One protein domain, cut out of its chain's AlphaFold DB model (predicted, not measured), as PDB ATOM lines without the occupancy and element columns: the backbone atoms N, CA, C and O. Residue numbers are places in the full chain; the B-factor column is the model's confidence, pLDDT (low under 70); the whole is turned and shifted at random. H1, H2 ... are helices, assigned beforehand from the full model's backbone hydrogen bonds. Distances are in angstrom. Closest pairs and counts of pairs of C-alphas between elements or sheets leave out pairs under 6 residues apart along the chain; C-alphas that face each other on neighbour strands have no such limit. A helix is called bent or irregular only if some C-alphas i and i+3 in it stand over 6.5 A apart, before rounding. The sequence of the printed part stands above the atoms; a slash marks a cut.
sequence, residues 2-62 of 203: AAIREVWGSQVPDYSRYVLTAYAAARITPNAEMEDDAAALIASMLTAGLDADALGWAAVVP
ATOM      1  N   ALA A   2      32.581  50.253  87.293       76.19
ATOM      2  CA  ALA A   2      33.118  49.126  86.514       76.19
ATOM      3  C   ALA A   2      32.372  48.830  85.191       76.19
ATOM      4  O   ALA A   2      33.016  48.717  84.159       76.19
ATOM      5  N   ALA A   3      31.033  48.815  85.196       75.12
ATOM      6  CA  ALA A   3      30.241  48.553  83.988       75.12
ATOM      7  C   ALA A   3      30.351  49.651  82.908       75.12
ATOM      8  O   ALA A   3      30.355  49.341  81.725       75.12
ATOM      9  N   ILE A   4      30.459  50.933  83.285       74.75
ATOM     10  CA  ILE A   4      30.648  52.025  82.309       74.75
ATOM     11  C   ILE A   4      32.057  51.948  81.717       74.75
ATOM     12  O   ILE A   4      32.210  52.023  80.502       74.75
ATOM     13  N   ARG A   5      33.073  51.706  82.559       74.25
ATOM     14  CA  ARG A   5      34.451  51.487  82.100       74.25
ATOM     15  C   ARG A   5      34.555  50.288  81.150       74.25
ATOM     16  O   ARG A   5      35.281  50.360  80.170       74.25
ATOM     17  N   GLU A   6      33.806  49.215  81.393       76.75
ATOM     18  CA  GLU A   6      33.747  48.049  80.498       76.75
ATOM     19  C   GLU A   6      33.146  48.395  79.126       76.75
ATOM     20  O   GLU A   6      33.680  47.978  78.099       76.75
ATOM     21  N   VAL A   7      32.083  49.208  79.095       72.25
ATOM     22  CA  VAL A   7      31.478  49.701  77.843       72.25
ATOM     23  C   VAL A   7      32.459  50.582  77.073       72.25
ATOM     24  O   VAL A   7      32.555  50.480  75.853       72.25
ATOM     25  N   TRP A   8      33.186  51.443  77.778       79.00
ATOM     26  CA  TRP A   8      34.189  52.346  77.222       79.00
ATOM     27  C   TRP A   8      35.447  51.615  76.739       79.00
ATOM     28  O   TRP A   8      35.935  51.930  75.656       79.00
ATOM     29  N   GLY A   9      35.860  50.550  77.429       65.69
ATOM     30  CA  GLY A   9      37.045  49.748  77.125       65.69
ATOM     31  C   GLY A   9      38.333  50.321  77.732       65.69
ATOM     32  O   GLY A   9      38.312  51.309  78.456       65.69
ATOM     33  N   SER A  10      39.470  49.677  77.446       57.19
ATOM     34  CA  SER A  10      40.812  50.110  77.883       57.19
ATOM     35  C   SER A  10      41.531  51.015  76.871       57.19
ATOM     36  O   SER A  10      42.708  51.315  77.044       57.19
ATOM     37  N   GLN A  11      40.854  51.371  75.780       57.44
ATOM     38  CA  GLN A  11      41.286  52.336  74.766       57.44
ATOM     39  C   GLN A  11      40.361  53.553  74.848       57.44
ATOM     40  O   GLN A  11      39.267  53.438  75.406       57.44
ATOM     41  N   VAL A  12      40.781  54.687  74.276       54.00
ATOM     42  CA  VAL A  12      39.935  55.882  74.128       54.00
ATOM     43  C   VAL A  12      38.559  55.455  73.584       54.00
ATOM     44  O   VAL A  12      38.500  54.810  72.532       54.00
ATOM     45  N   PRO A  13      37.452  55.733  74.296       58.34
ATOM     46  CA  PRO A  13      36.137  55.240  73.905       58.34
ATOM     47  C   PRO A  13      35.717  55.855  72.573       58.34
ATOM     48  O   PRO A  13      35.802  57.069  72.398       58.34
ATOM     49  N   ASP A  14      35.189  55.040  71.656       68.69
ATOM     50  CA  ASP A  14      34.476  55.573  70.493       68.69
ATOM     51  C   ASP A  14      33.376  56.528  70.987       68.69
ATOM     52  O   ASP A  14      32.619  56.185  71.900       68.69
ATOM     53  N   TYR A  15      33.283  57.724  70.398       71.94
ATOM     54  CA  TYR A  15      32.359  58.782  70.818       71.94
ATOM     55  C   TYR A  15      30.902  58.287  70.876       71.94
ATOM     56  O   TYR A  15      30.111  58.721  71.714       71.94
ATOM     57  N   SER A  16      30.552  57.299  70.045       76.38
ATOM     58  CA  SER A  16      29.259  56.601  70.090       76.38
ATOM     59  C   SER A  16      28.928  56.006  71.475       76.38
ATOM     60  O   SER A  16      27.773  56.019  71.906       76.38
ATOM     61  N   ARG A  17      29.932  55.539  72.225       81.44
ATOM     62  CA  ARG A  17      29.787  54.963  73.572       81.44
ATOM     63  C   ARG A  17      29.498  56.023  74.628       81.44
ATOM     64  O   ARG A  17      28.770  55.737  75.581       81.44
ATOM     65  N   TYR A  18      30.005  57.243  74.455       86.31
ATOM     66  CA  TYR A  18      29.660  58.372  75.320       86.31
ATOM     67  C   TYR A  18      28.176  58.720  75.223       86.31
ATOM     68  O   TYR A  18      27.531  58.880  76.260       86.31
ATOM     69  N   VAL A  19      27.612  58.689  74.013       87.81
ATOM     70  CA  VAL A  19      26.169  58.891  73.791       87.81
ATOM     71  C   VAL A  19      25.340  57.825  74.512       87.81
ATOM     72  O   VAL A  19      24.375  58.143  75.207       87.81
ATOM     73  N   LEU A  20      25.732  56.551  74.408       89.06
ATOM     74  CA  LEU A  20      25.008  55.434  75.033       89.06
ATOM     75  C   LEU A  20      25.029  55.469  76.569       89.06
ATOM     76  O   LEU A  20      24.147  54.898  77.212       89.06
ATOM     77  N   THR A  21      26.033  56.116  77.161       92.31
ATOM     78  CA  THR A  21      26.270  56.108  78.610       92.31
ATOM     79  C   THR A  21      25.872  57.407  79.308       92.31
ATOM     80  O   THR A  21      25.868  57.425  80.535       92.31
ATOM     81  N   ALA A  22      25.425  58.439  78.583       93.81
ATOM     82  CA  ALA A  22      25.164  59.779  79.125       93.81
ATOM     83  C   ALA A  22      24.258  59.792  80.370       93.81
ATOM     84  O   ALA A  22      24.613  60.327  81.418       93.81
ATOM     85  N   TYR A  23      23.107  59.118  80.302       93.44
ATOM     86  CA  TYR A  23      22.176  59.028  81.435       93.44
ATOM     87  C   TYR A  23      22.661  58.100  82.558       93.44
ATOM     88  O   TYR A  23      22.154  58.163  83.677       93.44
ATOM     89  N   ALA A  24      23.580  57.178  82.274       94.69
ATOM     90  CA  ALA A  24      24.225  56.382  83.313       94.69
ATOM     91  C   ALA A  24      25.298  57.214  84.029       94.69
ATOM     92  O   ALA A  24      25.354  57.187  85.257       94.69
ATOM     93  N   ALA A  25      26.068  58.005  83.276       94.50
ATOM     94  CA  ALA A  25      27.046  58.955  83.791       94.50
ATOM     95  C   ALA A  25      26.393  59.990  84.723       94.50
ATOM     96  O   ALA A  25      26.857  60.171  85.845       94.50
ATOM     97  N   ALA A  26      25.246  60.556  84.335       96.44
ATOM     98  CA  ALA A  26      24.506  61.533  85.145       96.44
ATOM     99  C   ALA A  26      23.980  60.999  86.492       96.44
ATOM    100  O   ALA A  26      23.639  61.770  87.382       96.44
ATOM    101  N   ARG A  27      23.912  59.675  86.682       95.94
ATOM    102  CA  ARG A  27      23.504  59.076  87.968       95.94
ATOM    103  C   ARG A  27      24.656  58.938  88.961       95.94
ATOM    104  O   ARG A  27      24.422  58.529  90.098       95.94
ATOM    105  N   ILE A  28      25.887  59.214  88.544       95.25
ATOM    106  CA  ILE A  28      27.063  59.100  89.399       95.25
ATOM    107  C   ILE A  28      27.214  60.380  90.210       95.25
ATOM    108  O   ILE A  28      27.305  61.473  89.659       95.25
ATOM    109  N   THR A  29      27.286  60.231  91.531       95.06
ATOM    110  CA  THR A  29      27.601  61.343  92.426       95.06
ATOM    111  C   THR A  29      29.079  61.724  92.282       95.06
ATOM    112  O   THR A  29      29.928  60.850  92.490       95.06
ATOM    113  N   PRO A  30      29.397  62.995  91.969       95.81
ATOM    114  CA  PRO A  30      30.774  63.464  91.878       95.81
ATOM    115  C   PRO A  30      31.548  63.194  93.167       95.81
ATOM    116  O   PRO A  30      31.051  63.452  94.268       95.81
ATOM    117  N   ASN A  31      32.770  62.693  93.036       92.75
ATOM    118  CA  ASN A  31      33.693  62.520  94.150       92.75
ATOM    119  C   ASN A  31      35.140  62.669  93.659       92.75
ATOM    120  O   ASN A  31      35.425  62.439  92.486       92.75
ATOM    121  N   ALA A  32      36.037  63.065  94.565       90.19
ATOM    122  CA  ALA A  32      37.445  63.294  94.239       90.19
ATOM    123  C   ALA A  32      38.214  61.995  93.930       90.19
ATOM    124  O   ALA A  32      39.209  62.024  93.226       90.19
ATOM    125  N   GLU A  33      37.739  60.838  94.405       90.94
ATOM    126  CA  GLU A  33      38.349  59.535  94.092       90.94
ATOM    127  C   GLU A  33      38.138  59.115  92.624       90.94
ATOM    128  O   GLU A  33      38.745  58.155  92.156       90.94
ATOM    129  N   MET A  34      37.264  59.820  91.902       89.69
ATOM    130  CA  MET A  34      36.912  59.585  90.502       89.69
ATOM    131  C   MET A  34      37.409  60.701  89.578       89.69
ATOM    132  O   MET A  34      36.887  60.860  88.475       89.69
ATOM    133  N   GLU A  35      38.400  61.475  90.020       89.50
ATOM    134  CA  GLU A  35      39.034  62.536  89.233       89.50
ATOM    135  C   GLU A  35      39.481  62.036  87.848       89.50
ATOM    136  O   GLU A  35      39.110  62.632  86.837       89.50
ATOM    137  N   ASP A  36      40.146  60.878  87.798       88.44
ATOM    138  CA  ASP A  36      40.637  60.260  86.556       88.44
ATOM    139  C   ASP A  36      39.514  59.907  85.560       88.44
ATOM    140  O   ASP A  36      39.728  59.876  84.350       88.44
ATOM    141  N   ASP A  37      38.294  59.639  86.042       91.69
ATOM    142  CA  ASP A  37      37.140  59.336  85.182       91.69
ATOM    143  C   ASP A  37      36.320  60.587  84.822       91.69
ATOM    144  O   ASP A  37      35.406  60.512  83.991       91.69
ATOM    145  N   ALA A  38      36.580  61.724  85.475       94.69
ATOM    146  CA  ALA A  38      35.695  62.882  85.431       94.69
ATOM    147  C   ALA A  38      35.542  63.424  84.006       94.69
ATOM    148  O   ALA A  38      34.425  63.732  83.590       94.69
ATOM    149  N   ALA A  39      36.631  63.483  83.233       93.56
ATOM    150  CA  ALA A  39      36.608  63.969  81.854       93.56
ATOM    151  C   ALA A  39      35.667  63.133  80.969       93.56
ATOM    152  O   ALA A  39      34.796  63.687  80.299       93.56
ATOM    153  N   ALA A  40      35.768  61.804  81.038       92.38
ATOM    154  CA  ALA A  40      34.933  60.886  80.267       92.38
ATOM    155  C   ALA A  40      33.454  60.931  80.701       92.38
ATOM    156  O   ALA A  40      32.548  60.914  79.862       92.38
ATOM    157  N   LEU A  41      33.186  61.039  82.007       94.94
ATOM    158  CA  LEU A  41      31.827  61.185  82.540       94.94
ATOM    159  C   LEU A  41      31.183  62.503  82.098       94.94
ATOM    160  O   LEU A  41      30.036  62.504  81.648       94.94
ATOM    161  N   ILE A  42      31.928  63.606  82.183       96.19
ATOM    162  CA  ILE A  42      31.506  64.932  81.721       96.19
ATOM    163  C   ILE A  42      31.249  64.908  80.218       96.19
ATOM    164  O   ILE A  42      30.148  65.259  79.802       96.19
ATOM    165  N   ALA A  43      32.199  64.430  79.412       94.38
ATOM    166  CA  ALA A  43      32.031  64.294  77.967       94.38
ATOM    167  C   ALA A  43      30.753  63.511  77.624       94.38
ATOM    168  O   ALA A  43      29.935  63.980  76.833       94.38
ATOM    169  N   SER A  44      30.533  62.370  78.289       94.69
ATOM    170  CA  SER A  44      29.330  61.548  78.136       94.69
ATOM    171  C   SER A  44      28.042  62.312  78.435       94.69
ATOM    172  O   SER A  44      27.142  62.324  77.594       94.69
ATOM    173  N   MET A  45      27.951  63.011  79.567       96.88
ATOM    174  CA  MET A  45      26.781  63.831  79.906       96.88
ATOM    175  C   MET A  45      26.520  64.938  78.871       96.88
ATOM    176  O   MET A  45      25.375  65.136  78.454       96.88
ATOM    177  N   LEU A  46      27.574  65.612  78.398       95.44
ATOM    178  CA  LEU A  46      27.461  66.693  77.415       95.44
ATOM    179  C   LEU A  46      26.947  66.208  76.051       95.44
ATOM    180  O   LEU A  46      26.231  66.951  75.385       95.44
ATOM    181  N   THR A  47      27.207  64.952  75.666       91.88
ATOM    182  CA  THR A  47      26.659  64.385  74.415       91.88
ATOM    183  C   THR A  47      25.127  64.331  74.378       91.88
ATOM    184  O   THR A  47      24.534  64.326  73.301       91.88
ATOM    185  N   ALA A  48      24.475  64.296  75.546       92.25
ATOM    186  CA  ALA A  48      23.020  64.289  75.681       92.25
ATOM    187  C   ALA A  48      22.457  65.635  76.175       92.25
ATOM    188  O   ALA A  48      21.281  65.705  76.533       92.25
ATOM    189  N   GLY A  49      23.278  66.692  76.219       91.62
ATOM    190  CA  GLY A  49      22.880  68.011  76.716       91.62
ATOM    191  C   GLY A  49      22.614  68.059  78.225       91.62
ATOM    192  O   GLY A  49      21.882  68.933  78.692       91.62
ATOM    193  N   LEU A  50      23.182  67.130  79.005       95.12
ATOM    194  CA  LEU A  50      23.044  67.077  80.465       95.12
ATOM    195  C   LEU A  50      24.021  68.061  81.145       95.12
ATOM    196  O   LEU A  50      24.793  67.690  82.029       95.12
ATOM    197  N   ASP A  51      23.990  69.332  80.715       94.38
ATOM    198  CA  ASP A  51      24.896  70.403  81.165       94.38
ATOM    199  C   ASP A  51      24.870  70.552  82.696       94.38
ATOM    200  O   ASP A  51      25.910  70.725  83.326       94.38
ATOM    201  N   ALA A  52      23.686  70.479  83.313       94.56
ATOM    202  CA  ALA A  52      23.531  70.646  84.758       94.56
ATOM    203  C   ALA A  52      24.194  69.513  85.558       94.56
ATOM    204  O   ALA A  52      24.872  69.788  86.549       94.56
ATOM    205  N   ASP A  53      24.039  68.264  85.109       97.00
ATOM    206  CA  ASP A  53      24.663  67.099  85.742       97.00
ATOM    207  C   ASP A  53      26.188  67.148  85.579       97.00
ATOM    208  O   ASP A  53      26.927  66.964  86.549       97.00
ATOM    209  N   ALA A  54      26.669  67.508  84.382       97.12
ATOM    210  CA  ALA A  54      28.089  67.723  84.121       97.12
ATOM    211  C   ALA A  54      28.677  68.798  85.049       97.12
ATOM    212  O   ALA A  54      29.716  68.589  85.674       97.12
ATOM    213  N   LEU A  55      27.991  69.931  85.211       96.25
ATOM    214  CA  LEU A  55      28.434  71.023  86.083       96.25
ATOM    215  C   LEU A  55      28.471  70.655  87.569       96.25
ATOM    216  O   LEU A  55      29.209  71.299  88.319       96.25
ATOM    217  N   GLY A  56      27.763  69.605  87.993       96.19
ATOM    218  CA  GLY A  56      27.878  69.050  89.343       96.19
ATOM    219  C   GLY A  56      29.302  68.603  89.699       96.19
ATOM    220  O   GLY A  56      29.671  68.603  90.872       96.19
ATOM    221  N   TRP A  57      30.134  68.300  88.699       96.94
ATOM    222  CA  TRP A  57      31.526  67.883  88.880       96.94
ATOM    223  C   TRP A  57      32.499  69.036  89.147       96.94
ATOM    224  O   TRP A  57      33.642  68.791  89.525       96.94
ATOM    225  N   ALA A  58      32.072  70.296  89.011       94.12
ATOM    226  CA  ALA A  58      32.959  71.458  89.102       94.12
ATOM    227  C   ALA A  58      33.770  71.545  90.411       94.12
ATOM    228  O   ALA A  58      34.856  72.115  90.412       94.12
ATOM    229  N   ALA A  59      33.253  70.994  91.515       92.31
ATOM    230  CA  ALA A  59      33.910  71.029  92.822       92.31
ATOM    231  C   ALA A  59      35.031  69.989  92.998       92.31
ATOM    232  O   ALA A  59      35.808  70.108  93.941       92.31
ATOM    233  N   VAL A  60      35.093  68.969  92.137       93.62
ATOM    234  CA  VAL A  60      36.041  67.846  92.258       93.62
ATOM    235  C   VAL A  60      37.050  67.786  91.114       93.62
ATOM    236  O   VAL A  60      37.959  66.969  91.166       93.62
ATOM    237  N   VAL A  61      36.908  68.633  90.090       94.12
ATOM    238  CA  VAL A  61      37.826  68.661  88.945       94.12
ATOM    239  C   VAL A  61      38.930  69.700  89.165       94.12
ATOM    240  O   VAL A  61      38.624  70.871  89.420       94.12
ATOM    241  N   PRO A  62      40.214  69.326  89.045       93.56
ATOM    242  CA  PRO A  62      41.303  70.285  89.129       93.56
ATOM    243  C   PRO A  62      41.238  71.284  87.981       93.56
ATOM    244  O   PRO A  62      40.933  70.932  86.839       93.56
TER     245      PRO A  62
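What this domain is: This is residues 2 to 62 of the 203 residues of an uncharacterized protein of Erythrobacter sp. 34-65-8 (UniProt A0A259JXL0). Two small helical hairpins are packed into one body: H1 folds back on H2, H4 folds back on H3, and the hairpins join where H2 packs steeply on the second half of H3, residues 40 to 47. H3 is the longest helix and is kinked near residue 39; H1 and the loop of residues 9 to 14 lie at one end of the longest span, H4 at the other. The printed part has 61 residues, with four named helices in the order H1, H2, H3, H4 along the chain and no named strand, and the class is all helix. The whole is compact, with a radius of gyration of the C-alphas of 10.6 A, and rounded, with spans of 27 by 24 by 17 A.

Where its parts are: The printed part opens with H1, residues 2 to 8, whose first C-alpha, that of Ala 2, is at (33.118, 49.126, 86.514). Residues 9 to 14 make a short link to H2, residues 15 to 25, which measures 14.0 A from first to last C-alpha. H2 is irregular: its C-alphas 20 and 23 are 7.9 A apart. Another short link, residues 26 to 31, leads to H3, residues 32 to 47, which measures 22.6 A from C-alpha 32 at (37.445, 63.294, 94.239) to C-alpha 47 at (26.659, 64.385, 74.415). H3 is irregular, with C-alphas 33 and 36 at 7.9 A, and it has a kink of 59 degrees near residue 39. A tight link of three residues, 48 to 50, leads to H4, residues 51 to 59, which measures 14.7 A and ends with C-alpha 59 at (33.910, 71.029, 92.822). H4 is irregular, with C-alphas 56 and 59 at 7.2 A. Residues 60 to 62 follow H4.

How they stand to each other: H1 and H2 touch at a shallow tilt of 25 degrees and run opposite ways, a helical hairpin. Their closest C-alphas are those of Trp 8 and Arg 17, 6.3 A apart. H2 touches H3 at a steep tilt of 65 degrees, opposite ways, with 20 pairs of C-alphas within 8 A. The closest are the C-alphas of Tyr 18 and Ser 44, at 4.3 A, and H3 touches H2 with residues 40 to 47 alone. H3 and H4 form the other helical hairpin: they touch at a shallow tilt of 20 degrees and run opposite ways. Their closest C-alphas, those of Ile 42 and Ala 54, are 5.0 A apart. The helix packing is mostly aligned, but only just, with 2 of the 3 touching pairs at a shallow tilt. H2 and H4 are near each other, with 5 pairs of C-alphas within 10 A. H1 is apart from H3 and from H4. In H1 every pair of O i and N i+4 is within hydrogen-bond range; the counts are 5 of 7 in H2, 8 of 12 in H3 and 2 of 5 in H4, where 5 of 6 pairs of O i and N i+3 are within range.

The domain as a whole: The two C-alphas farthest apart in the domain are those of Ser 10 and Ala 52, at 27.7 A, while the first and last printed C-alphas, those of Ala 2 and Pro 62, are 22.8 A apart. The printed part has no cut, and it runs from residue 2 to residue 62 of a full chain of 203 residues. No link is long. The mean pLDDT of the printed part of this predicted model is 87.3, with means of 75 in H1 and 95 in H4. Confidence is low, under 70, in residues 9 to 14, which are the link from H1 to H2.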